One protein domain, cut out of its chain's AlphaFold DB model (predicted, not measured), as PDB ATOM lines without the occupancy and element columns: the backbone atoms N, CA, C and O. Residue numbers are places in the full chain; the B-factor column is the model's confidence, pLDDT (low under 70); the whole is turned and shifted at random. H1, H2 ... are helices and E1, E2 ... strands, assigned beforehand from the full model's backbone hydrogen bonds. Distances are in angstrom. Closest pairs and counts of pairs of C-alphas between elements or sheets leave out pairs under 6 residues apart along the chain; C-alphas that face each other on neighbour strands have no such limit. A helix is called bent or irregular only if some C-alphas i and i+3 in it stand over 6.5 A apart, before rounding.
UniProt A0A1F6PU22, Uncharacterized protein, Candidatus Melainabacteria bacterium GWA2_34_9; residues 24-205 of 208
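What this domain is: This is residues 24 to 205 of the 208 residues of an uncharacterized protein of Candidatus Melainabacteria bacterium GWA2_34_9 (UniProt A0A1F6PU22). A long helix, H1, lies with its later part, beside the shorter H2, on one face of a twisted antiparallel sheet, and its first residues, 24 to 37, stick out as a free handle. A small strand hairpin, E3 and E4, is joined to the sheet through E2 and E5. The printed part has 182 residues, with two named helices followed by eight named strands; the class is mixed, helices and strands. The larger sheet is branched at E6, with E1, E2, E5, E7 and E8 as its further strands. The whole is loose, a rod of 79 by 33 by 29 A, with a radius of gyration of the C-alphas of 21.0 A.

Where its parts are: H1, residues 24 to 68, runs 66.5 A from C-alpha 24 at (12.382, -30.618, -53.204) to C-alpha 68 at (13.609, 31.999, -30.913). H2, residues 91 to 107, spans 24.2 A and is irregular, with C-alphas 102 and 105 7.5 A apart. E1 is residues 114 to 117; E2, residues 128 to 135, spans 22.3 A. E3 is residues 138 to 141, E4 144 to 147 and E5 149 to 154. E6, residues 163 to 172, spans 29.4 A. E7 is residues 194 to 198, and E8, residues 202 to 204, ends at C-alpha 204 at (18.433, 29.584, -33.676).

How they stand to each other: E5, E6 and E7 form a meander, each strand the antiparallel neighbour of the one before. E5 lies on one side of E6, with N 152 and O 166 2.8 A apart, within hydrogen-bond range. E7 and E8 lie on the other side, with N 169 and O 197 at 2.8 A and N 165 and O 202 at 2.9 A. E2 pairs with E5 through N 133 and O 151, 2.8 A, and with E1 through N 134 and O 115, 2.9 A. H1 is on this sheet at a height of 6.9 A, along the strands; its closest C-alpha to E6 is that of Ala 64, 5.4 A from Val 165. H2 is on the same face at 9.5 A. H1, with residues 52 to 68 alone, touches H2, a helical hairpin at a shallow tilt of 21 degrees, opposite ways; the closest C-alphas are those of Ala 63 and Ala 96, 4.1 A. The hairpin E3 and E4 has N 139 and O 146 at 2.8 A; H1 is apart from both. O i to N i+4 pairs within range number 40 of 41 in H1 and 10 of 13 in H2.

The domain as a whole: The C-alphas of Gln 24 and Thr 75, the two farthest apart, are 79.1 A apart. The printed part has no cut. The links H1 to H2 and E6 to E7 are long. Residues 24 to 29 and 175 to 192 have pLDDT under 70; the mean of the printed part is 85.7.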
ATOM      1  N   GLN A  24      11.310 -31.626 -53.251       54.06
ATOM      2  CA  GLN A  24      12.382 -30.618 -53.204       54.06
ATOM      3  C   GLN A  24      11.828 -29.185 -53.268       54.06
ATOM      4  O   GLN A  24      12.230 -28.344 -52.470       54.06
ATOM      5  N   ASN A  25      10.805 -28.954 -54.100       61.53
ATOM      6  CA  ASN A  25      10.115 -27.662 -54.167       61.53
ATOM      7  C   ASN A  25       9.416 -27.313 -52.842       61.53
ATOM      8  O   ASN A  25       9.403 -26.155 -52.446       61.53
ATOM      9  N   LEU A  26       8.854 -28.298 -52.128       64.81
ATOM     10  CA  LEU A  26       8.154 -28.040 -50.864       64.81
ATOM     11  C   LEU A  26       9.124 -27.583 -49.761       64.81
ATOM     12  O   LEU A  26       8.800 -26.678 -49.000       64.81
ATOM     13  N   VAL A  27      10.319 -28.181 -49.695       67.12
ATOM     14  CA  VAL A  27      11.346 -27.818 -48.705       67.12
ATOM     15  C   VAL A  27      11.899 -26.417 -48.973       67.12
ATOM     16  O   VAL A  27      12.020 -25.635 -48.034       67.12
ATOM     17  N   GLU A  28      12.158 -26.050 -50.231       62.69
ATOM     18  CA  GLU A  28      12.557 -24.678 -50.590       62.69
ATOM     19  C   GLU A  28      11.477 -23.654 -50.211       62.69
ATOM     20  O   GLU A  28      11.788 -22.613 -49.633       62.69
ATOM     21  N   PHE A  29      10.197 -23.976 -50.420       68.12
ATOM     22  CA  PHE A  29       9.079 -23.120 -50.010       68.12
ATOM     23  C   PHE A  29       9.018 -22.876 -48.492       68.12
ATOM     24  O   PHE A  29       8.716 -21.759 -48.066       68.12
ATOM     25  N   VAL A  30       9.343 -23.886 -47.676       76.69
ATOM     26  CA  VAL A  30       9.349 -23.787 -46.205       76.69
ATOM     27  C   VAL A  30      10.439 -22.840 -45.692       76.69
ATOM     28  O   VAL A  30      10.242 -22.218 -44.653       76.69
ATOM     29  N   PHE A  31      11.550 -22.672 -46.414       77.12
ATOM     30  CA  PHE A  31      12.608 -21.724 -46.035       77.12
ATOM     31  C   PHE A  31      12.435 -20.340 -46.671       77.12
ATOM     32  O   PHE A  31      12.706 -19.326 -46.025       77.12
ATOM     33  N   ILE A  32      11.951 -20.275 -47.915       81.62
ATOM     34  CA  ILE A  32      11.822 -19.016 -48.660       81.62
ATOM     35  C   ILE A  32      10.677 -18.154 -48.115       81.62
ATOM     36  O   ILE A  32      10.858 -16.947 -47.968       81.62
ATOM     37  N   ILE A  33       9.516 -18.733 -47.779       84.12
ATOM     38  CA  ILE A  33       8.373 -17.947 -47.280       84.12
ATOM     39  C   ILE A  33       8.714 -17.209 -45.970       84.12
ATOM     40  O   ILE A  33       8.518 -15.993 -45.926       84.12
ATOM     41  N   PRO A  34       9.252 -17.860 -44.916       78.44
ATOM     42  CA  PRO A  34       9.631 -17.159 -43.688       78.44
ATOM     43  C   PRO A  34      10.688 -16.077 -43.918       78.44
ATOM     44  O   PRO A  34      10.609 -15.013 -43.307       78.44
ATOM     45  N   LEU A  35      11.639 -16.317 -44.827       83.38
ATOM     46  CA  LEU A  35      12.647 -15.326 -45.197       83.38
ATOM     47  C   LEU A  35      12.012 -14.093 -45.855       83.38
ATOM     48  O   LEU A  35      12.311 -12.967 -45.462       83.38
ATOM     49  N   LEU A  36      11.102 -14.288 -46.813       84.38
ATOM     50  CA  LEU A  36      10.376 -13.192 -47.461       84.38
ATOM     51  C   LEU A  36       9.527 -12.399 -46.463       84.38
ATOM     52  O   LEU A  36       9.494 -11.172 -46.529       84.38
ATOM     53  N   ILE A  37       8.882 -13.081 -45.513       83.81
ATOM     54  CA  ILE A  37       8.114 -12.442 -44.438       83.81
ATOM     55  C   ILE A  37       9.032 -11.596 -43.543       83.81
ATOM     56  O   ILE A  37       8.699 -10.451 -43.237       83.81
ATOM     57  N   ALA A  38      10.199 -12.119 -43.156       82.69
ATOM     58  CA  ALA A  38      11.174 -11.382 -42.354       82.69
ATOM     59  C   ALA A  38      11.686 -10.128 -43.084       82.69
ATOM     60  O   ALA A  38      11.747  -9.053 -42.485       82.69
ATOM     61  N   ILE A  39      11.989 -10.240 -44.382       84.81
ATOM     62  CA  ILE A  39      12.394  -9.101 -45.220       84.81
ATOM     63  C   ILE A  39      11.267  -8.063 -45.297       84.81
ATOM     64  O   ILE A  39      11.516  -6.875 -45.101       84.81
ATOM     65  N   LEU A  40      10.024  -8.496 -45.531       85.44
ATOM     66  CA  LEU A  40       8.871  -7.601 -45.624       85.44
ATOM     67  C   LEU A  40       8.655  -6.810 -44.326       85.44
ATOM     68  O   LEU A  40       8.518  -5.586 -44.370       85.44
ATOM     69  N   PHE A  41       8.663  -7.480 -43.171       84.38
ATOM     70  CA  PHE A  41       8.533  -6.798 -41.882       84.38
ATOM     71  C   PHE A  41       9.725  -5.892 -41.578       84.38
ATOM     72  O   PHE A  41       9.524  -4.809 -41.036       84.38
ATOM     73  N   GLY A  42      10.939  -6.281 -41.976       82.81
ATOM     74  CA  GLY A  42      12.124  -5.432 -41.860       82.81
ATOM     75  C   GLY A  42      11.998  -4.130 -42.654       82.81
ATOM     76  O   GLY A  42      12.279  -3.061 -42.120       82.81
ATOM     77  N   ILE A  43      11.509  -4.195 -43.898       88.69
ATOM     78  CA  ILE A  43      11.277  -3.006 -44.738       88.69
ATOM     79  C   ILE A  43      10.208  -2.098 -44.117       88.69
ATOM     80  O   ILE A  43      10.388  -0.881 -44.069       88.69
ATOM     81  N   LEU A  44       9.109  -2.671 -43.619       87.19
ATOM     82  CA  LEU A  44       8.045  -1.906 -42.961       87.19
ATOM     83  C   LEU A  44       8.536  -1.228 -41.677       87.19
ATOM     84  O   LEU A  44       8.286  -0.039 -41.479       87.19
ATOM     85  N   GLU A  45       9.264  -1.956 -40.830       86.88
ATOM     86  CA  GLU A  45       9.864  -1.422 -39.605       86.88
ATOM     87  C   GLU A  45      10.837  -0.283 -39.926       86.88
ATOM     88  O   GLU A  45      10.757   0.788 -39.324       86.88
ATOM     89  N   PHE A  46      11.699  -0.470 -40.930       87.44
ATOM     90  CA  PHE A  46      12.637   0.555 -41.380       87.44
ATOM     91  C   PHE A  46      11.921   1.810 -41.894       87.44
ATOM     92  O   PHE A  46      12.311   2.924 -41.549       87.44
ATOM     93  N   ALA A  47      10.846   1.657 -42.670       89.50
ATOM     94  CA  ALA A  47      10.064   2.789 -43.163       89.50
ATOM     95  C   ALA A  47       9.424   3.594 -42.016       89.50
ATOM     96  O   ALA A  47       9.442   4.827 -42.033       89.50
ATOM     97  N   ILE A  48       8.888   2.913 -40.997       88.94
ATOM     98  CA  ILE A  48       8.306   3.560 -39.810       88.94
ATOM     99  C   ILE A  48       9.393   4.263 -38.993       88.94
ATOM    100  O   ILE A  48       9.206   5.414 -38.590       88.94
ATOM    101  N   PHE A  49      10.531   3.600 -38.786       90.00
ATOM    102  CA  PHE A  49      11.685   4.168 -38.101       90.00
ATOM    103  C   PHE A  49      12.173   5.441 -38.801       90.00
ATOM    104  O   PHE A  49      12.234   6.495 -38.173       90.00
ATOM    105  N   TYR A  50      12.422   5.381 -40.112       91.25
ATOM    106  CA  TYR A  50      12.907   6.520 -40.893       91.25
ATOM    107  C   TYR A  50      11.919   7.695 -40.887       91.25
ATOM    108  O   TYR A  50      12.316   8.850 -40.730       91.25
ATOM    109  N   ARG A  51      10.613   7.416 -40.971       91.94
ATOM    110  CA  ARG A  51       9.573   8.444 -40.814       91.94
ATOM    111  C   ARG A  51       9.671   9.142 -39.456       91.94
ATOM    112  O   ARG A  51       9.527  10.359 -39.393       91.94
ATOM    113  N   ASN A  52       9.904   8.390 -38.381       92.56
ATOM    114  CA  ASN A  52      10.039   8.960 -37.044       92.56
ATOM    115  C   ASN A  52      11.344   9.745 -36.873       92.56
ATOM    116  O   ASN A  52      11.317  10.765 -36.195       92.56
ATOM    117  N   VAL A  53      12.445   9.329 -37.509       93.44
ATOM    118  CA  VAL A  53      13.700  10.104 -37.543       93.44
ATOM    119  C   VAL A  53      13.456  11.492 -38.131       93.44
ATOM    120  O   VAL A  53      13.742  12.490 -37.472       93.44
ATOM    121  N   ASN A  54      12.836  11.565 -39.311       94.81
ATOM    122  CA  ASN A  54      12.519  12.849 -39.941       94.81
ATOM    123  C   ASN A  54      11.545  13.671 -39.088       94.81
ATOM    124  O   ASN A  54      11.742  14.864 -38.899       94.81
ATOM    125  N   ALA A  55      10.528  13.026 -38.506       95.19
ATOM    126  CA  ALA A  55       9.580  13.714 -37.639       95.19
ATOM    127  C   ALA A  55      10.249  14.315 -36.393       95.19
ATOM    128  O   ALA A  55       9.875  15.408 -35.984       95.19
ATOM    129  N   VAL A  56      11.216  13.627 -35.777       96.31
ATOM    130  CA  VAL A  56      11.964  14.166 -34.629       96.31
ATOM    131  C   VAL A  56      12.742  15.416 -35.034       96.31
ATOM    132  O   VAL A  56      12.695  16.402 -34.300       96.31
ATOM    133  N   GLU A  57      13.387  15.407 -36.202       95.75
ATOM    134  CA  GLU A  57      14.117  16.582 -36.689       95.75
ATOM    135  C   GLU A  57      13.214  17.758 -37.058       95.75
ATOM    136  O   GLU A  57      13.472  18.897 -36.661       95.75
ATOM    137  N   ASP A  58      12.104  17.494 -37.745       95.94
ATOM    138  CA  ASP A  58      11.125  18.527 -38.082       95.94
ATOM    139  C   ASP A  58      10.560  19.179 -36.812       95.94
ATOM    140  O   ASP A  58      10.480  20.404 -36.706       95.94
ATOM    141  N   ILE A  59      10.212  18.368 -35.803       96.56
ATOM    142  CA  ILE A  59       9.690  18.863 -34.524       96.56
ATOM    143  C   ILE A  59      10.752  19.679 -33.787       96.56
ATOM    144  O   ILE A  59      10.425  20.739 -33.254       96.56
ATOM    145  N   ALA A  60      12.001  19.209 -33.740       96.75
ATOM    146  CA  ALA A  60      13.092  19.936 -33.100       96.75
ATOM    147  C   ALA A  60      13.335  21.290 -33.787       96.75
ATOM    148  O   ALA A  60      13.491  22.307 -33.108       96.75
ATOM    149  N   THR A  61      13.285  21.320 -35.120       96.06
ATOM    150  CA  THR A  61      13.431  22.542 -35.919       96.06
ATOM    151  C   THR A  61      12.296  23.520 -35.638       96.06
ATOM    152  O   THR A  61      12.541  24.683 -35.306       96.06
ATOM    153  N   GLU A  62      11.046  23.057 -35.707       96.25
ATOM    154  CA  GLU A  62       9.864  23.864 -35.389       96.25
ATOM    155  C   GLU A  62       9.918  24.389 -33.944       96.25
ATOM    156  O   GLU A  62       9.573  25.546 -33.693       96.25
ATOM    157  N   ALA A  63      10.385  23.573 -32.998       96.56
ATOM    158  CA  ALA A  63      10.532  23.947 -31.596       96.56
ATOM    159  C   ALA A  63      11.609  25.024 -31.396       96.56
ATOM    160  O   ALA A  63      11.366  25.988 -30.668       96.56
ATOM    161  N   ALA A  64      12.757  24.913 -32.072       95.38
ATOM    162  CA  ALA A  64      13.821  25.918 -32.045       95.38
ATOM    163  C   ALA A  64      13.343  27.267 -32.601       95.38
ATOM    164  O   ALA A  64      13.550  28.308 -31.978       95.38
ATOM    165  N   VAL A  65      12.636  27.249 -33.735       95.06
ATOM    166  CA  VAL A  65      12.053  28.456 -34.345       95.06
ATOM    167  C   VAL A  65      10.958  29.056 -33.460       95.06
ATOM    168  O   VAL A  65      10.847  30.274 -33.333       95.06
ATOM    169  N   ALA A  66      10.129  28.227 -32.825       95.19
ATOM    170  CA  ALA A  66       9.109  28.710 -31.901       95.19
ATOM    171  C   ALA A  66       9.727  29.345 -30.648       95.19
ATOM    172  O   ALA A  66       9.204  30.351 -30.167       95.19
ATOM    173  N   ALA A  67      10.827  28.786 -30.138       94.44
ATOM    174  CA  ALA A  67      11.566  29.326 -29.004       94.44
ATOM    175  C   ALA A  67      12.236  30.665 -29.339       94.44
ATOM    176  O   ALA A  67      12.127  31.604 -28.552       94.44
ATOM    177  N   SER A  68      12.866  30.789 -30.515       93.62
ATOM    178  CA  SER A  68      13.609  31.999 -30.913       93.62
ATOM    179  C   SER A  68      12.744  33.239 -31.111       93.62
ATOM    180  O   SER A  68      13.244  34.357 -31.043       93.62
ATOM    181  N   ARG A  69      11.435  33.048 -31.295       92.88
ATOM    182  CA  ARG A  69      10.433  34.118 -31.415       92.88
ATOM    183  C   ARG A  69       9.862  34.578 -30.073       92.88
ATOM    184  O   ARG A  69       8.901  35.348 -30.043       92.88
ATOM    185  N   ARG A  70      10.356  34.055 -28.946       91.25
ATOM    186  CA  ARG A  70       9.854  34.409 -27.614       91.25
ATOM    187  C   ARG A  70      10.854  35.270 -26.868       91.25
ATOM    188  O   ARG A  70      11.962  34.840 -26.564       91.25
ATOM    189  N   LEU A  71      10.387  36.451 -26.476       87.38
ATOM    190  CA  LEU A  71      11.059  37.262 -25.476       87.38
ATOM    191  C   LEU A  71      10.894  36.618 -24.092       87.38
ATOM    192  O   LEU A  71       9.772  36.333 -23.653       87.38
ATOM    193  N   VAL A  72      12.017  36.421 -23.412       91.00
ATOM    194  CA  VAL A  72      12.085  35.975 -22.020       91.00
ATOM    195  C   VAL A  72      12.479  37.174 -21.164       91.00
ATOM    196  O   VAL A  72      13.410  37.893 -21.510       91.00
ATOM    197  N   LEU A  73      11.728  37.410 -20.089       90.75
ATOM    198  CA  LEU A  73      11.981  38.508 -19.154       90.75
ATOM    199  C   LEU A  73      12.789  37.994 -17.965       90.75
ATOM    200  O   LEU A  73      12.547  36.874 -17.514       90.75
ATOM    201  N   ASP A  74      13.633  38.849 -17.390       90.88
ATOM    202  CA  ASP A  74      14.451  38.551 -16.201       90.88
ATOM    203  C   ASP A  74      13.631  38.065 -14.999       90.88
ATOM    204  O   ASP A  74      14.114  37.320 -14.150       90.88
ATOM    205  N   THR A  75      12.353  38.439 -14.938       91.50
ATOM    206  CA  THR A  75      11.432  38.048 -13.868       91.50
ATOM    207  C   THR A  75      10.993  36.581 -13.935       91.50
ATOM    208  O   THR A  75      10.456  36.075 -12.950       91.50
ATOM    209  N   MET A  76      11.194  35.887 -15.063       91.81
ATOM    210  CA  MET A  76      10.699  34.523 -15.332       91.81
ATOM    211  C   MET A  76      11.532  33.436 -14.639       91.81
ATOM    212  O   MET A  76      12.256  32.666 -15.269       91.81
ATOM    213  N   THR A  77      11.444  33.375 -13.315       89.06
ATOM    214  CA  THR A  77      12.298  32.520 -12.473       89.06
ATOM    215  C   THR A  77      11.614  31.237 -11.996       89.06
ATOM    216  O   THR A  77      12.260  30.385 -11.384       89.06
ATOM    217  N   SER A  78      10.324  31.062 -12.297       88.88
ATOM    218  CA  SER A  78       9.541  29.894 -11.889       88.88
ATOM    219  C   SER A  78      10.073  28.593 -12.507       88.88
ATOM    220  O   SER A  78      10.394  28.528 -13.695       88.88
ATOM    221  N   ASN A  79      10.123  27.527 -11.706       87.25
ATOM    222  CA  ASN A  79      10.381  26.156 -12.164       87.25
ATOM    223  C   ASN A  79       9.091  25.408 -12.539       87.25
ATOM    224  O   ASN A  79       9.140  24.279 -13.027       87.25
ATOM    225  N   ASN A  80       7.926  26.025 -12.326       88.19
ATOM    226  CA  ASN A  80       6.647  25.418 -12.639       88.19
ATOM    227  C   ASN A  80       6.274  25.680 -14.100       88.19
ATOM    228  O   ASN A  80       5.801  26.757 -14.444       88.19
ATOM    229  N   ILE A  81       6.400  24.657 -14.946       87.38
ATOM    230  CA  ILE A  81       6.098  24.732 -16.386       87.38
ATOM    231  C   ILE A  81       4.658  25.173 -16.719       87.38
ATOM    232  O   ILE A  81       4.392  25.648 -17.826       87.38
ATOM    233  N   ALA A  82       3.716  25.022 -15.782       86.06
ATOM    234  CA  ALA A  82       2.334  25.462 -15.952       86.06
ATOM    235  C   ALA A  82       2.128  26.960 -15.657       86.06
ATOM    236  O   ALA A  82       1.103  27.511 -16.056       86.06
ATOM    237  N   ASP A  83       3.084  27.625 -15.007       84.88
ATOM    238  CA  ASP A  83       2.983  29.030 -14.621       84.88
ATOM    239  C   ASP A  83       3.015  29.948 -15.855       84.88
ATOM    240  O   ASP A  83       3.959  29.950 -16.651       84.88
ATOM    241  N   THR A  84       1.932  30.700 -16.049       80.69
ATOM    242  CA  THR A  84       1.712  31.617 -17.180       80.69
ATOM    243  C   THR A  84       1.912  33.086 -16.807       80.69
ATOM    244  O   THR A  84       1.744  33.948 -17.671       80.69
ATOM    245  N   SER A  85       2.245  33.382 -15.549       82.19
ATOM    246  CA  SER A  85       2.436  34.746 -15.057       82.19
ATOM    247  C   SER A  85       3.684  35.416 -15.655       82.19
ATOM    248  O   SER A  85       4.505  34.786 -16.323       82.19
ATOM    249  N   ASN A  86       3.863  36.717 -15.403       75.44
ATOM    250  CA  ASN A  86       5.073  37.440 -15.821       75.44
ATOM    251  C   ASN A  86       6.336  36.994 -15.059       75.44
ATOM    252  O   ASN A  86       7.444  37.157 -15.569       75.44
ATOM    253  N   THR A  87       6.175  36.397 -13.875       82.81
ATOM    254  CA  THR A  87       7.237  35.712 -13.119       82.81
ATOM    255  C   THR A  87       7.327  34.217 -13.440       82.81
ATOM    256  O   THR A  87       8.095  33.488 -12.814       82.81
ATOM    257  N   GLY A  88       6.510  33.757 -14.389       87.56
ATOM    258  CA  GLY A  88       6.296  32.352 -14.684       87.56
ATOM    259  C   GLY A  88       7.465  31.682 -15.390       87.56
ATOM    260  O   GLY A  88       8.584  32.188 -15.433       87.56
ATOM    261  N   PHE A  89       7.205  30.494 -15.925       92.50
ATOM    262  CA  PHE A  89       8.236  29.691 -16.569       92.50
ATOM    263  C   PHE A  89       8.774  30.368 -17.836       92.50
ATOM    264  O   PHE A  89       8.062  31.113 -18.516       92.50
ATOM    265  N   ASN A  90      10.021  30.055 -18.191       93.94
ATOM    266  CA  ASN A  90      10.671  30.572 -19.390       93.94
ATOM    267  C   ASN A  90       9.799  30.345 -20.645       93.94
ATOM    268  O   ASN A  90       9.486  29.214 -21.033       93.94
ATOM    269  N   LYS A  91       9.408  31.451 -21.295       93.31
ATOM    270  CA  LYS A  91       8.491  31.437 -22.447       93.31
ATOM    271  C   LYS A  91       9.075  30.751 -23.683       93.31
ATOM    272  O   LYS A  91       8.304  30.166 -24.443       93.31
ATOM    273  N   ALA A  92      10.391  30.801 -23.890       93.88
ATOM    274  CA  ALA A  92      11.048  30.128 -25.008       93.88
ATOM    275  C   ALA A  92      11.009  28.603 -24.827       93.88
ATOM    276  O   ALA A  92      10.537  27.887 -25.711       93.88
ATOM    277  N   ALA A  93      11.382  28.115 -23.639       94.94
ATOM    278  CA  ALA A  93      11.298  26.695 -23.293       94.94
ATOM    279  C   ALA A  93       9.851  26.172 -23.347       94.94
ATOM    280  O   ALA A  93       9.587  25.084 -23.867       94.94
ATOM    281  N   LYS A  94       8.886  26.978 -22.887       94.81
ATOM    282  CA  LYS A  94       7.458  26.658 -23.002       94.81
ATOM    283  C   LYS A  94       6.994  26.546 -24.455       94.81
ATOM    284  O   LYS A  94       6.310  25.587 -24.796       94.81
ATOM    285  N   ALA A  95       7.385  27.482 -25.319       94.56
ATOM    286  CA  ALA A  95       7.004  27.451 -26.729       94.56
ATOM    287  C   ALA A  95       7.565  26.219 -27.457       94.56
ATOM    288  O   ALA A  95       6.828  25.575 -28.204       94.56
ATOM    289  N   ALA A  96       8.821  25.846 -27.193       96.38
ATOM    290  CA  ALA A  96       9.412  24.615 -27.716       96.38
ATOM    291  C   ALA A  96       8.615  23.372 -27.282       96.38
ATOM    292  O   ALA A  96       8.256  22.527 -28.104       96.38
ATOM    293  N   ARG A  97       8.260  23.286 -25.994       95.31
ATOM    294  CA  ARG A  97       7.423  22.205 -25.457       95.31
ATOM    295  C   ARG A  97       6.055  22.144 -26.131       95.31
ATOM    296  O   ARG A  97       5.590  21.054 -26.459       95.31
ATOM    297  N   ASP A  98       5.401  23.281 -26.330       95.44
ATOM    298  CA  ASP A  98       4.063  23.322 -26.923       95.44
ATOM    299  C   ASP A  98       4.069  22.797 -28.372       95.44
ATOM    300  O   ASP A  98       3.129  22.107 -28.774       95.44
ATOM    301  N   VAL A  99       5.156  23.012 -29.126       96.69
ATOM    302  CA  VAL A  99       5.363  22.387 -30.446       96.69
ATOM    303  C   VAL A  99       5.446  20.864 -30.330       96.69
ATOM    304  O   VAL A  99       4.705  20.160 -31.021       96.69
ATOM    305  N   VAL A 100       6.277  20.340 -29.421       95.81
ATOM    306  CA  VAL A 100       6.384  18.887 -29.186       95.81
ATOM    307  C   VAL A 100       5.023  18.300 -28.803       95.81
ATOM    308  O   VAL A 100       4.599  17.282 -29.349       95.81
ATOM    309  N   MET A 101       4.280  18.972 -27.921       95.56
ATOM    310  CA  MET A 101       2.952  18.533 -27.486       95.56
ATOM    311  C   MET A 101       1.916  18.561 -28.610       95.56
ATOM    312  O   MET A 101       1.059  17.680 -28.651       95.56
ATOM    313  N   LYS A 102       2.002  19.523 -29.535       95.06
ATOM    314  CA  LYS A 102       1.158  19.588 -30.735       95.06
ATOM    315  C   LYS A 102       1.485  18.464 -31.721       95.06
ATOM    316  O   LYS A 102       0.581  17.920 -32.350       95.06
ATOM    317  N   ARG A 103       2.765  18.111 -31.861       94.69
ATOM    318  CA  ARG A 103       3.251  17.141 -32.856       94.69
ATOM    319  C   ARG A 103       3.390  15.711 -32.340       94.69
ATOM    320  O   ARG A 103       3.562  14.812 -33.148       94.69
ATOM    321  N   ARG A 104       3.216  15.444 -31.043       91.56
ATOM    322  CA  ARG A 104       3.343  14.096 -30.441       91.56
ATOM    323  C   ARG A 104       2.585  12.974 -31.170       91.56
ATOM    324  O   ARG A 104       3.022  11.826 -31.166       91.56
ATOM    325  N   GLY A 105       1.465  13.302 -31.823       89.12
ATOM    326  CA  GLY A 105       0.696  12.352 -32.629       89.12
ATOM    327  C   GLY A 105       1.477  11.789 -33.821       89.12
ATOM    328  O   GLY A 105       1.329  10.610 -34.129       89.12
ATOM    329  N   THR A 106       2.364  12.572 -34.445       89.88
ATOM    330  CA  THR A 106       3.175  12.115 -35.589       89.88
ATOM    331  C   THR A 106       4.228  11.086 -35.190       89.88
ATOM    332  O   THR A 106       4.634  10.284 -36.023       89.88
ATOM    333  N   LEU A 107       4.626  11.069 -33.913       88.06
ATOM    334  CA  LEU A 107       5.538  10.076 -33.337       88.06
ATOM    335  C   LEU A 107       4.815   8.794 -32.881       88.06
ATOM    336  O   LEU A 107       5.457   7.864 -32.397       88.06
ATOM    337  N   GLY A 108       3.482   8.738 -33.013       85.38
ATOM    338  CA  GLY A 108       2.659   7.623 -32.536       85.38
ATOM    339  C   GLY A 108       2.402   7.638 -31.026       85.38
ATOM    340  O   GLY A 108       2.090   6.597 -30.455       85.38
ATOM    341  N   ILE A 109       2.525   8.799 -30.366       87.38
ATOM    342  CA  ILE A 109       2.425   8.934 -28.901       87.38
ATOM    343  C   ILE A 109       1.353   9.976 -28.525       87.38
ATOM    344  O   ILE A 109       1.657  11.051 -28.002       87.38
ATOM    345  N   PRO A 110       0.063   9.712 -28.802       83.25
ATOM    346  CA  PRO A 110      -0.994  10.706 -28.603       83.25
ATOM    347  C   PRO A 110      -1.219  11.072 -27.126       83.25
ATOM    348  O   PRO A 110      -1.643  12.193 -26.838       83.25
ATOM    349  N   ALA A 111      -0.898  10.166 -26.199       86.44
ATOM    350  CA  ALA A 111      -1.021  10.343 -24.753       86.44
ATOM    351  C   ALA A 111       0.348  10.615 -24.097       86.44
ATOM    352  O   ALA A 111       0.814   9.846 -23.260       86.44
ATOM    353  N   LEU A 112       1.010  11.698 -24.513       90.75
ATOM    354  CA  LEU A 112       2.262  12.170 -23.909       90.75
ATOM    355  C   LEU A 112       1.974  13.262 -22.878       90.75
ATOM    356  O   LEU A 112       1.196  14.182 -23.147       90.75
ATOM    357  N   THR A 113       2.659  13.211 -21.742       92.19
ATOM    358  CA  THR A 113       2.697  14.311 -20.774       92.19
ATOM    359  C   THR A 113       4.143  14.707 -20.531       92.19
ATOM    360  O   THR A 113       4.993  13.847 -20.336       92.19
ATOM    361  N   LEU A 114       4.420  16.011 -20.559       92.94
ATOM    362  CA  LEU A 114       5.761  16.560 -20.369       92.94
ATOM    363  C   LEU A 114       5.822  17.386 -19.085       92.94
ATOM    364  O   LEU A 114       4.963  18.256 -18.879       92.94
ATOM    365  N   ALA A 115       6.859  17.141 -18.291       93.25
ATOM    366  CA  ALA A 115       7.190  17.841 -17.060       93.25
ATOM    367  C   ALA A 115       8.602  18.431 -17.149       93.25
ATOM    368  O   ALA A 115       9.456  17.925 -17.873       93.25
ATOM    369  N   TYR A 116       8.837  19.520 -16.426       92.56
ATOM    370  CA  TYR A 116      10.174  20.085 -16.297       92.56
ATOM    371  C   TYR A 116      11.006  19.228 -15.335       92.56
ATOM    372  O   TYR A 116      10.529  18.900 -14.249       92.56
ATOM    373  N   ASN A 117      12.223  18.872 -15.743       91.75
ATOM    374  CA  ASN A 117      13.224  18.256 -14.887       91.75
ATOM    375  C   ASN A 117      14.206  19.336 -14.423       91.75
ATOM    376  O   ASN A 117      14.868  19.980 -15.239       91.75
ATOM    377  N   ASP A 118      14.275  19.561 -13.112       85.06
ATOM    378  CA  ASP A 118      15.203  20.540 -12.556       85.06
ATOM    379  C   ASP A 118      16.615  19.949 -12.515       85.06
ATOM    380  O   ASP A 118      16.908  19.057 -11.722       85.06
ATOM    381  N   LEU A 119      17.491  20.461 -13.377       84.06
ATOM    382  CA  LEU A 119      18.890  20.040 -13.455       84.06
ATOM    383  C   LEU A 119      19.774  20.666 -12.364       84.06
ATOM    384  O   LEU A 119      20.945  20.308 -12.228       84.06
ATOM    385  N   GLY A 120      19.229  21.598 -11.580       78.81
ATOM    386  CA  GLY A 120      19.945  22.295 -10.520       78.81
ATOM    387  C   GLY A 120      20.795  23.475 -11.004       78.81
ATOM    388  O   GLY A 120      20.918  23.769 -12.193       78.81
ATOM    389  N   ALA A 121      21.407  24.174 -10.043       74.50
ATOM    390  CA  ALA A 121      22.060  25.470 -10.259       74.50
ATOM    391  C   ALA A 121      23.318  25.430 -11.155       74.50
ATOM    392  O   ALA A 121      23.724  26.461 -11.687       74.50
ATOM    393  N   GLY A 122      23.927  24.255 -11.358       81.12
ATOM    394  CA  GLY A 122      25.087  24.091 -12.247       81.12
ATOM    395  C   GLY A 122      24.775  24.324 -13.733       81.12
ATOM    396  O   GLY A 122      25.687  24.505 -14.534       81.12
ATOM    397  N   PHE A 123      23.493  24.363 -14.102       86.56
ATOM    398  CA  PHE A 123      23.019  24.515 -15.479       86.56
ATOM    399  C   PHE A 123      22.508  25.932 -15.787       86.56
ATOM    400  O   PHE A 123      21.747  26.133 -16.733       86.56
ATOM    401  N   GLY A 124      22.969  26.924 -15.021       86.94
ATOM    402  CA  GLY A 124      22.607  28.334 -15.162       86.94
ATOM    403  C   GLY A 124      21.528  28.777 -14.173       86.94
ATOM    404  O   GLY A 124      20.864  27.965 -13.529       86.94
ATOM    405  N   ALA A 125      21.365  30.094 -14.046       89.75
ATOM    406  CA  ALA A 125      20.375  30.705 -13.168       89.75
ATOM    407  C   ALA A 125      19.167  31.161 -13.989       89.75
ATOM    408  O   ALA A 125      19.315  31.827 -15.011       89.75
ATOM    409  N   ARG A 126      17.955  30.807 -13.549       90.50
ATOM    410  CA  ARG A 126      16.725  31.195 -14.254       90.50
ATOM    411  C   ARG A 126      16.607  32.729 -14.321       90.50
ATOM    412  O   ARG A 126      16.934  33.383 -13.333       90.50
ATOM    413  N   PRO A 127      16.121  33.291 -15.442       91.44
ATOM    414  CA  PRO A 127      15.575  32.603 -16.619       91.44
ATOM    415  C   PRO A 127      16.624  32.069 -17.616       91.44
ATOM    416  O   PRO A 127      16.255  31.332 -18.536       91.44
ATOM    417  N   TYR A 128      17.901  32.399 -17.438       92.75
ATOM    418  CA  TYR A 128      19.016  32.054 -18.324       92.75
ATOM    419  C   TYR A 128      19.680  30.733 -17.914       92.75
ATOM    420  O   TYR A 128      20.796  30.679 -17.396       92.75
ATOM    421  N   ALA A 129      18.954  29.640 -18.125       93.69
ATOM    422  CA  ALA A 129      19.372  28.296 -17.749       93.69
ATOM    423  C   ALA A 129      19.171  27.308 -18.903       93.69
ATOM    424  O   ALA A 129      18.533  27.616 -19.914       93.69
ATOM    425  N   LEU A 130      19.712  26.105 -18.740       94.31
ATOM    426  CA  LEU A 130      19.364  24.960 -19.565       94.31
ATOM    427  C   LEU A 130      18.102  24.309 -18.992       94.31
ATOM    428  O   LEU A 130      18.026  23.968 -17.810       94.31
ATOM    429  N   TYR A 131      17.094  24.163 -19.843       94.94
ATOM    430  CA  TYR A 131      15.809  23.587 -19.491       94.94
ATOM    431  C   TYR A 131      15.706  22.184 -20.060       94.94
ATOM    432  O   TYR A 131      15.691  22.010 -21.278       94.94
ATOM    433  N   GLU A 132      15.584  21.191 -19.187       95.88
ATOM    434  CA  GLU A 132      15.251  19.832 -19.591       95.88
ATOM    435  C   GLU A 132      13.780  19.556 -19.293       95.88
ATOM    436  O   GLU A 132      13.278  19.777 -18.192       95.88
ATOM    437  N   ILE A 133      13.055  19.117 -20.312       96.06
ATOM    438  CA  ILE A 133      11.634  18.818 -20.247       96.06
ATOM    439  C   ILE A 133      11.467  17.367 -20.682       96.06
ATOM    440  O   ILE A 133      11.667  17.022 -21.846       96.06
ATOM    441  N   VAL A 134      11.089  16.515 -19.740       96.25
ATOM    442  CA  VAL A 134      11.021  15.064 -19.916       96.25
ATOM    443  C   VAL A 134       9.580  14.585 -19.943       96.25
ATOM    444  O   VAL A 134       8.681  15.192 -19.353       96.25
ATOM    445  N   SER A 135       9.340  13.470 -20.621       95.56
ATOM    446  CA  SER A 135       8.062  12.783 -20.519       95.56
ATOM    447  C   SER A 135       7.915  12.080 -19.178       95.56
ATOM    448  O   SER A 135       8.838  11.416 -18.711       95.56
ATOM    449  N   THR A 136       6.724  12.162 -18.590       93.06
ATOM    450  CA  THR A 136       6.385  11.401 -17.375       93.06
ATOM    451  C   THR A 136       6.283   9.907 -17.665       93.06
ATOM    452  O   THR A 136       6.514   9.080 -16.790       93.06
ATOM    453  N   GLN A 137       5.947   9.552 -18.906       92.88
ATOM    454  CA  GLN A 137       6.019   8.184 -19.389       92.88
ATOM    455  C   GLN A 137       7.480   7.791 -19.621       92.88
ATOM    456  O   GLN A 137       8.231   8.508 -20.289       92.88
ATOM    457  N   THR A 138       7.860   6.620 -19.122       92.38
ATOM    458  CA  THR A 138       9.212   6.076 -19.247       92.38
ATOM    459  C   THR A 138       9.200   4.682 -19.870       92.38
ATOM    460  O   THR A 138       8.152   4.046 -20.027       92.38
ATOM    461  N   ARG A 139      10.382   4.207 -20.262       86.94
ATOM    462  CA  ARG A 139      10.648   2.836 -20.699       86.94
ATOM    463  C   ARG A 139      11.882   2.299 -20.002       86.94
ATOM    464  O   ARG A 139      12.821   3.040 -19.744       86.94
ATOM    465  N   LEU A 140      11.870   1.003 -19.722       84.69
ATOM    466  CA  LEU A 140      13.024   0.305 -19.175       84.69
ATOM    467  C   LEU A 140      13.966  -0.071 -20.318       84.69
ATOM    468  O   LEU A 140      13.630  -0.936 -21.124       84.69
ATOM    469  N   ILE A 141      15.125   0.578 -20.367       81.75
ATOM    470  CA  ILE A 141      16.217   0.303 -21.305       81.75
ATOM    471  C   ILE A 141      17.403  -0.138 -20.451       81.75
ATOM    472  O   ILE A 141      17.813   0.602 -19.561       81.75
ATOM    473  N   ASP A 142      17.882  -1.366 -20.640       79.19
ATOM    474  CA  ASP A 142      18.983  -1.952 -19.855       79.19
ATOM    475  C   ASP A 142      18.800  -1.839 -18.326       79.19
ATOM    476  O   ASP A 142      19.738  -1.621 -17.566       79.19
ATOM    477  N   GLY A 143      17.552  -1.973 -17.863       80.19
ATOM    478  CA  GLY A 143      17.191  -1.861 -16.443       80.19
ATOM    479  C   GLY A 143      17.026  -0.426 -15.928       80.19
ATOM    480  O   GLY A 143      16.654  -0.239 -14.772       80.19
ATOM    481  N   VAL A 144      17.229   0.587 -16.776       86.75
ATOM    482  CA  VAL A 144      17.103   2.007 -16.430       86.75
ATOM    483  C   VAL A 144      15.795   2.579 -16.974       86.75
ATOM    484  O   VAL A 144      15.497   2.491 -18.166       86.75
ATOM    485  N   SER A 145      15.002   3.198 -16.095       90.12
ATOM    486  CA  SER A 145      13.776   3.907 -16.476       90.12
ATOM    487  C   SER A 145      14.121   5.217 -17.186       90.12
ATOM    488  O   SER A 145      14.441   6.216 -16.548       90.12
ATOM    489  N   THR A 146      14.020   5.211 -18.509       91.62
ATOM    490  CA  THR A 146      14.375   6.325 -19.392       91.62
ATOM    491  C   THR A 146      13.111   7.016 -19.914       91.62
ATOM    492  O   THR A 146      12.195   6.321 -20.366       91.62
ATOM    493  N   PRO A 147      13.010   8.358 -19.889       94.19
ATOM    494  CA  PRO A 147      11.890   9.077 -20.491       94.19
ATOM    495  C   PRO A 147      11.730   8.747 -21.977       94.19
ATOM    496  O   PRO A 147      12.708   8.680 -22.719       94.19
ATOM    497  N   ILE A 148      10.487   8.571 -22.430       94.12
ATOM    498  CA  ILE A 148      10.182   8.358 -23.850       94.12
ATOM    499  C   ILE A 148      10.620   9.561 -24.689       94.12
ATOM    500  O   ILE A 148      11.146   9.375 -25.782       94.12
ATOM    501  N   ILE A 149      10.396  10.778 -24.193       95.19
ATOM    502  CA  ILE A 149      10.836  12.018 -24.830       95.19
ATOM    503  C   ILE A 149      11.639  12.844 -23.833       95.19
ATOM    504  O   ILE A 149      11.234  13.009 -22.684       95.19
ATOM    505  N   THR A 150      12.748  13.396 -24.308       96.44
ATOM    506  CA  THR A 150      13.521  14.423 -23.608       96.44
ATOM    507  C   THR A 150      13.722  15.596 -24.555       96.44
ATOM    508  O   THR A 150      14.284  15.440 -25.635       96.44
ATOM    509  N   LEU A 151      13.221  16.764 -24.172       97.12
ATOM    510  CA  LEU A 151      13.422  18.027 -24.867       97.12
ATOM    511  C   LEU A 151      14.394  18.868 -24.044       97.12
ATOM    512  O   LEU A 151      14.108  19.196 -22.895       97.12
ATOM    513  N   VAL A 152      15.508  19.251 -24.647       96.56
ATOM    514  CA  VAL A 152      16.491  20.152 -24.051       96.56
ATOM    515  C   VAL A 152      16.414  21.494 -24.760       96.56
ATOM    516  O   VAL A 152      16.460  21.549 -25.988       96.56
ATOM    517  N   VAL A 153      16.306  22.571 -23.987       95.81
ATOM    518  CA  VAL A 153      16.339  23.954 -24.470       95.81
ATOM    519  C   VAL A 153      17.423  24.700 -23.704       95.81
ATOM    520  O   VAL A 153      17.266  24.990 -22.521       95.81
ATOM    521  N   ASP A 154      18.530  25.009 -24.367       94.62
ATOM    522  CA  ASP A 154      19.594  25.832 -23.800       94.62
ATOM    523  C   ASP A 154      19.290  27.310 -24.046       94.62
ATOM    524  O   ASP A 154      19.236  27.760 -25.193       94.62
ATOM    525  N   TYR A 155      19.062  28.048 -22.959       93.31
ATOM    526  CA  TYR A 155      18.779  29.482 -22.970       93.31
ATOM    527  C   TYR A 155      19.765  30.256 -22.078       93.31
ATOM    528  O   TYR A 155      19.428  31.312 -21.551       93.31
ATOM    529  N   ARG A 156      20.975  29.733 -21.841       92.44
ATOM    530  CA  ARG A 156      21.952  30.373 -20.937       92.44
ATOM    531  C   ARG A 156      22.534  31.671 -21.492       92.44
ATOM    532  O   ARG A 156      22.622  32.652 -20.765       92.44
ATOM    533  N   THR A 157      22.896  31.692 -22.770       89.81
ATOM    534  CA  THR A 157      23.550  32.834 -23.434       89.81
ATOM    535  C   THR A 157      22.847  33.165 -24.756       89.81
ATOM    536  O   THR A 157      23.463  33.140 -25.818       89.81
ATOM    537  N   PRO A 158      21.537  33.486 -24.749       88.44
ATOM    538  CA  PRO A 158      20.738  33.530 -25.975       88.44
ATOM    539  C   PRO A 158      21.150  34.651 -26.946       88.44
ATOM    540  O   PRO A 158      20.872  34.553 -28.140       88.44
ATOM    541  N   SER A 159      21.824  35.699 -26.464       86.38
ATOM    542  CA  SER A 159      22.340  36.800 -27.289       86.38
ATOM    543  C   SER A 159      23.660  36.468 -27.995       86.38
ATOM    544  O   SER A 159      23.907  36.988 -29.078       86.38
ATOM    545  N   GLU A 160      24.492  35.611 -27.403       86.12
ATOM    546  CA  GLU A 160      25.807  35.232 -27.942       86.12
ATOM    547  C   GLU A 160      25.713  33.911 -28.713       86.12
ATOM    548  O   GLU A 160      26.154  33.795 -29.858       86.12
ATOM    549  N   ASP A 161      25.051  32.924 -28.110       84.81
ATOM    550  CA  ASP A 161      24.975  31.561 -28.609       84.81
ATOM    551  C   ASP A 161      23.628  31.187 -29.219       84.81
ATOM    552  O   ASP A 161      23.462  30.052 -29.673       84.81
ATOM    553  N   GLY A 162      22.676  32.115 -29.281       88.50
ATOM    554  CA  GLY A 162      21.313  31.788 -29.679       88.50
ATOM    555  C   GLY A 162      20.655  30.800 -28.713       88.50
ATOM    556  O   GLY A 162      21.167  30.469 -27.645       88.50
ATOM    557  N   ILE A 163      19.483  30.318 -29.101       92.56
ATOM    558  CA  ILE A 163      18.773  29.260 -28.390       92.56
ATOM    559  C   ILE A 163      19.100  27.941 -29.068       92.56
ATOM    560  O   ILE A 163      18.905  27.801 -30.279       92.56
ATOM    561  N   MET A 164      19.550  26.963 -28.288       94.94
ATOM    562  CA  MET A 164      19.759  25.606 -28.779       94.94
ATOM    563  C   MET A 164      18.614  24.708 -28.326       94.94
ATOM    564  O   MET A 164      18.281  24.671 -27.144       94.94
ATOM    565  N   VAL A 165      18.041  23.949 -29.254       96.44
ATOM    566  CA  VAL A 165      17.029  22.933 -28.954       96.44
ATOM    567  C   VAL A 165      17.507  21.569 -29.430       96.44
ATOM    568  O   VAL A 165      18.076  21.437 -30.514       96.44
ATOM    569  N   GLN A 166      17.275  20.549 -28.609       96.81
ATOM    570  CA  GLN A 166      17.511  19.152 -28.950       96.81
ATOM    571  C   GLN A 166      16.328  18.310 -28.473       96.81
ATOM    572  O   GLN A 166      15.878  18.447 -27.335       96.81
ATOM    573  N   LEU A 167      15.830  17.433 -29.338       97.06
ATOM    574  CA  LEU A 167      14.761  16.495 -29.029       97.06
ATOM    575  C   LEU A 167      15.295  15.072 -29.127       97.06
ATOM    576  O   LEU A 167      15.844  14.666 -30.147       97.06
ATOM    577  N   ILE A 168      15.093  14.302 -28.069       95.69
ATOM    578  CA  ILE A 168      15.425  12.884 -28.013       95.69
ATOM    579  C   ILE A 168      14.120  12.116 -27.860       95.69
ATOM    580  O   ILE A 168      13.327  12.394 -26.958       95.69
ATOM    581  N   TYR A 169      13.904  11.145 -28.737       94.88
ATOM    582  CA  TYR A 169      12.778  10.227 -28.718       94.88
ATOM    583  C   TYR A 169      13.285   8.789 -28.631       94.88
ATOM    584  O   TYR A 169      14.016   8.320 -29.498       94.88
ATOM    585  N   GLN A 170      12.856   8.060 -27.607       92.56
ATOM    586  CA  GLN A 170      13.077   6.624 -27.516       92.56
ATOM    587  C   GLN A 170      12.072   5.924 -28.434       92.56
ATOM    588  O   GLN A 170      10.901   5.762 -28.081       92.56
ATOM    589  N   TYR A 171      12.494   5.516 -29.628       89.75
ATOM    590  CA  TYR A 171      11.671   4.725 -30.541       89.75
ATOM    591  C   TYR A 171      11.621   3.272 -30.076       89.75
ATOM    592  O   TYR A 171      12.635   2.733 -29.653       89.75
ATOM    593  N   ARG A 172      10.452   2.631 -30.155       86.19
ATOM    594  CA  ARG A 172      10.315   1.194 -29.890       86.19
ATOM    595  C   ARG A 172       9.952   0.487 -31.172       86.19
ATOM    596  O   ARG A 172       8.962   0.861 -31.802       86.19
ATOM    597  N   THR A 173      10.720  -0.541 -31.508       80.62
ATOM    598  CA  THR A 173      10.425  -1.364 -32.668       80.62
ATOM    599  C   THR A 173       9.100  -2.095 -32.473       80.62
ATOM    600  O   THR A 173       8.767  -2.547 -31.368       80.62
ATOM    601  N   LEU A 174       8.301  -2.166 -33.535       72.69
ATOM    602  CA  LEU A 174       6.949  -2.728 -33.486       72.69
ATOM    603  C   LEU A 174       6.942  -4.203 -33.884       72.69
ATOM    604  O   LEU A 174       6.243  -5.009 -33.271       72.69
ATOM    605  N   LEU A 175       7.720  -4.544 -34.907       65.88
ATOM    606  CA  LEU A 175       7.661  -5.822 -35.613       65.88
ATOM    607  C   LEU A 175       8.893  -6.689 -35.357       65.88
ATOM    608  O   LEU A 175       8.808  -7.912 -35.447       65.88
ATOM    609  N   VAL A 176      10.034  -6.075 -35.029       61.69
ATOM    610  CA  VAL A 176      11.320  -6.776 -34.969       61.69
ATOM    611  C   VAL A 176      11.991  -6.560 -33.614       61.69
ATOM    612  O   VAL A 176      12.706  -5.594 -33.379       61.69
ATOM    613  N   GLY A 177      11.717  -7.488 -32.701       56.34
ATOM    614  CA  GLY A 177      12.417  -7.666 -31.431       56.34
ATOM    615  C   GLY A 177      12.811  -9.133 -31.292       56.34
ATOM    616  O   GLY A 177      12.297  -9.835 -30.427       56.34
ATOM    617  N   ALA A 178      13.632  -9.625 -32.221       55.25
ATOM    618  CA  ALA A 178      14.074 -11.012 -32.237       55.25
ATOM    619  C   ALA A 178      15.327 -11.164 -31.366       55.25
ATOM    620  O   ALA A 178      16.390 -10.623 -31.676       55.25
ATOM    621  N   GLN A 179      15.187 -11.908 -30.272       54.75
ATOM    622  CA  GLN A 179      16.312 -12.394 -29.483       54.75
ATOM    623  C   GLN A 179      16.590 -13.825 -29.927       54.75
ATOM    624  O   GLN A 179      15.682 -14.658 -29.912       54.75
ATOM    625  N   LEU A 180      17.823 -14.114 -30.338       50.09
ATOM    626  CA  LEU A 180      18.238 -15.496 -30.543       50.09
ATOM    627  C   LEU A 180      18.663 -16.060 -29.185       50.09
ATOM    628  O   LEU A 180      19.654 -15.582 -28.622       50.09
ATOM    629  N   PRO A 181      17.949 -17.059 -28.636       47.47
ATOM    630  CA  PRO A 181      18.443 -17.761 -27.469       47.47
ATOM    631  C   PRO A 181      19.700 -18.532 -27.883       47.47
ATOM    632  O   PRO A 181      19.634 -19.472 -28.674       47.47
ATOM    633  N   MET A 182      20.855 -18.129 -27.360       55.31
ATOM    634  CA  MET A 182      22.036 -18.983 -27.369       55.31
ATOM    635  C   MET A 182      21.985 -19.874 -26.126       55.31
ATOM    636  O   MET A 182      21.725 -19.399 -25.021       55.31
ATOM    637  N   LEU A 183      22.204 -21.177 -26.305       45.25
ATOM    638  CA  LEU A 183      22.321 -22.133 -25.203       45.25
ATOM    639  C   LEU A 183      23.487 -21.716 -24.288       45.25
ATOM    640  O   LEU A 183      24.647 -21.920 -24.631       45.25
ATOM    641  N   GLY A 184      23.165 -21.132 -23.128       53.91
ATOM    642  CA  GLY A 184      24.114 -20.847 -22.045       53.91
ATOM    643  C   GLY A 184      24.732 -19.441 -22.000       53.91
ATOM    644  O   GLY A 184      25.551 -19.201 -21.116       53.91
ATOM    645  N   SER A 185      24.358 -18.504 -22.881       59.44
ATOM    646  CA  SER A 185      24.901 -17.133 -22.884       59.44
ATOM    647  C   SER A 185      23.824 -16.054 -23.018       59.44
ATOM    648  O   SER A 185      22.671 -16.339 -23.343       59.44
ATOM    649  N   THR A 186      24.210 -14.798 -22.772       57.94
ATOM    650  CA  THR A 186      23.381 -13.610 -23.015       57.94
ATOM    651  C   THR A 186      22.797 -13.667 -24.433       57.94
ATOM    652  O   THR A 186      23.546 -13.930 -25.380       57.94
ATOM    653  N   PRO A 187      21.477 -13.470 -24.603       59.34
ATOM    654  CA  PRO A 187      20.839 -13.579 -25.907       59.34
ATOM    655  C   PRO A 187      21.415 -12.538 -26.869       59.34
ATOM    656  O   PRO A 187      21.509 -11.352 -26.540       59.34
ATOM    657  N   VAL A 188      21.789 -12.977 -28.071       54.12
ATOM    658  CA  VAL A 188      22.226 -12.062 -29.128       54.12
ATOM    659  C   VAL A 188      20.990 -11.326 -29.627       54.12
ATOM    660  O   VAL A 188      20.063 -11.920 -30.188       54.12
ATOM    661  N   THR A 189      20.970 -10.021 -29.382       57.44
ATOM    662  CA  THR A 189      19.910  -9.132 -29.846       57.44
ATOM    663  C   THR A 189      20.250  -8.716 -31.270       57.44
ATOM    664  O   THR A 189      21.199  -7.967 -31.484       57.44
ATOM    665  N   LEU A 190      19.508  -9.235 -32.252       55.25
ATOM    666  CA  LEU A 190      19.744  -8.920 -33.667       55.25
ATOM    667  C   LEU A 190      19.283  -7.503 -34.017       55.25
ATOM    668  O   LEU A 190      19.937  -6.816 -34.795       55.25
ATOM    669  N   ILE A 191      18.156  -7.074 -33.442       64.00
ATOM    670  CA  ILE A 191      17.596  -5.730 -33.603       64.00
ATOM    671  C   ILE A 191      17.165  -5.234 -32.216       64.00
ATOM    672  O   ILE A 191      16.343  -5.898 -31.572       64.00
ATOM    673  N   PRO A 192      17.729  -4.115 -31.720       65.88
ATOM    674  CA  PRO A 192      17.375  -3.568 -30.416       65.88
ATOM    675  C   PRO A 192      15.911  -3.129 -30.401       65.88
ATOM    676  O   PRO A 192      15.409  -2.533 -31.353       65.88
ATOM    677  N   ARG A 193      15.222  -3.440 -29.301       75.94
ATOM    678  CA  ARG A 193      13.797  -3.133 -29.135       75.94
ATOM    679  C   ARG A 193      13.536  -1.644 -28.941       75.94
ATOM    680  O   ARG A 193      12.500  -1.153 -29.376       75.94
ATOM    681  N   ASP A 194      14.458  -0.951 -28.290       82.88
ATOM    682  CA  ASP A 194      14.376   0.474 -28.007       82.88
ATOM    683  C   ASP A 194      15.612   1.156 -28.608       82.88
ATOM    684  O   ASP A 194      16.742   0.726 -28.380       82.88
ATOM    685  N   ILE A 195      15.386   2.173 -29.437       86.62
ATOM    686  CA  ILE A 195      16.414   2.878 -30.205       86.62
ATOM    687  C   ILE A 195      16.281   4.377 -29.917       86.62
ATOM    688  O   ILE A 195      15.223   4.950 -30.206       86.62
ATOM    689  N   PRO A 196      17.321   5.043 -29.387       90.00
ATOM    690  CA  PRO A 196      17.293   6.484 -29.205       90.00
ATOM    691  C   PRO A 196      17.418   7.184 -30.563       90.00
ATOM    692  O   PRO A 196      18.422   7.062 -31.260       90.00
ATOM    693  N   ILE A 197      16.395   7.951 -30.926       92.44
ATOM    694  CA  ILE A 197      16.426   8.899 -32.036       92.44
ATOM    695  C   ILE A 197      16.684  10.274 -31.432       92.44
ATOM    696  O   ILE A 197      15.844  10.799 -30.707       92.44
ATOM    697  N   SER A 198      17.836  10.863 -31.730       93.56
ATOM    698  CA  SER A 198      18.133  12.243 -31.353       93.56
ATOM    699  C   SER A 198      18.084  13.123 -32.587       93.56
ATOM    700  O   SER A 198      18.695  12.789 -33.600       93.56
ATOM    701  N   SER A 199      17.438  14.278 -32.465       93.44
ATOM    702  CA  SER A 199      17.693  15.387 -33.372       93.44
ATOM    703  C   SER A 199      19.151  15.829 -33.240       93.44
ATOM    704  O   SER A 199      19.794  15.643 -32.194       93.44
ATOM    705  N   THR A 200      19.663  16.478 -34.272       90.00
ATOM    706  CA  THR A 200      20.820  17.352 -34.147       90.00
ATOM    707  C   THR A 200      20.501  18.498 -33.182       90.00
ATOM    708  O   THR A 200      19.349  18.769 -32.825       90.00
ATOM    709  N   ARG A 201      21.551  19.150 -32.685       90.56
ATOM    710  CA  ARG A 201      21.403  20.359 -31.874       90.56
ATOM    711  C   ARG A 201      21.118  21.525 -32.804       90.56
ATOM    712  O   ARG A 201      21.998  21.945 -33.552       90.56
ATOM    713  N   ILE A 202      19.899  22.043 -32.747       91.81
ATOM    714  CA  ILE A 202      19.452  23.115 -33.632       91.81
ATOM    715  C   ILE A 202      19.611  24.436 -32.902       91.81
ATOM    716  O   ILE A 202      18.956  24.680 -31.890       91.81
ATOM    717  N   LYS A 203      20.486  25.288 -33.433       92.31
ATOM    718  CA  LYS A 203      20.754  26.633 -32.924       92.31
ATOM    719  C   LYS A 203      19.977  27.656 -33.747       92.31
ATOM    720  O   LYS A 203      20.091  27.684 -34.971       92.31
ATOM    721  N   GLN A 204      19.187  28.484 -33.076       91.25
ATOM    722  CA  GLN A 204      18.433  29.584 -33.676       91.25
ATOM    723  C   GLN A 204      18.734  30.872 -32.920       91.25
ATOM    724  O   GLN A 204      18.614  30.927 -31.698       91.25
ATOM    725  N   TYR A 205      19.113  31.921 -33.643       87.88
ATOM    726  CA  TYR A 205      19.286  33.243 -33.048       87.88
ATOM    727  C   TYR A 205      17.928  33.878 -32.777       87.88
ATOM    728  O   TYR A 205      16.948  33.566 -33.454       87.88
TER     729      TYR A 205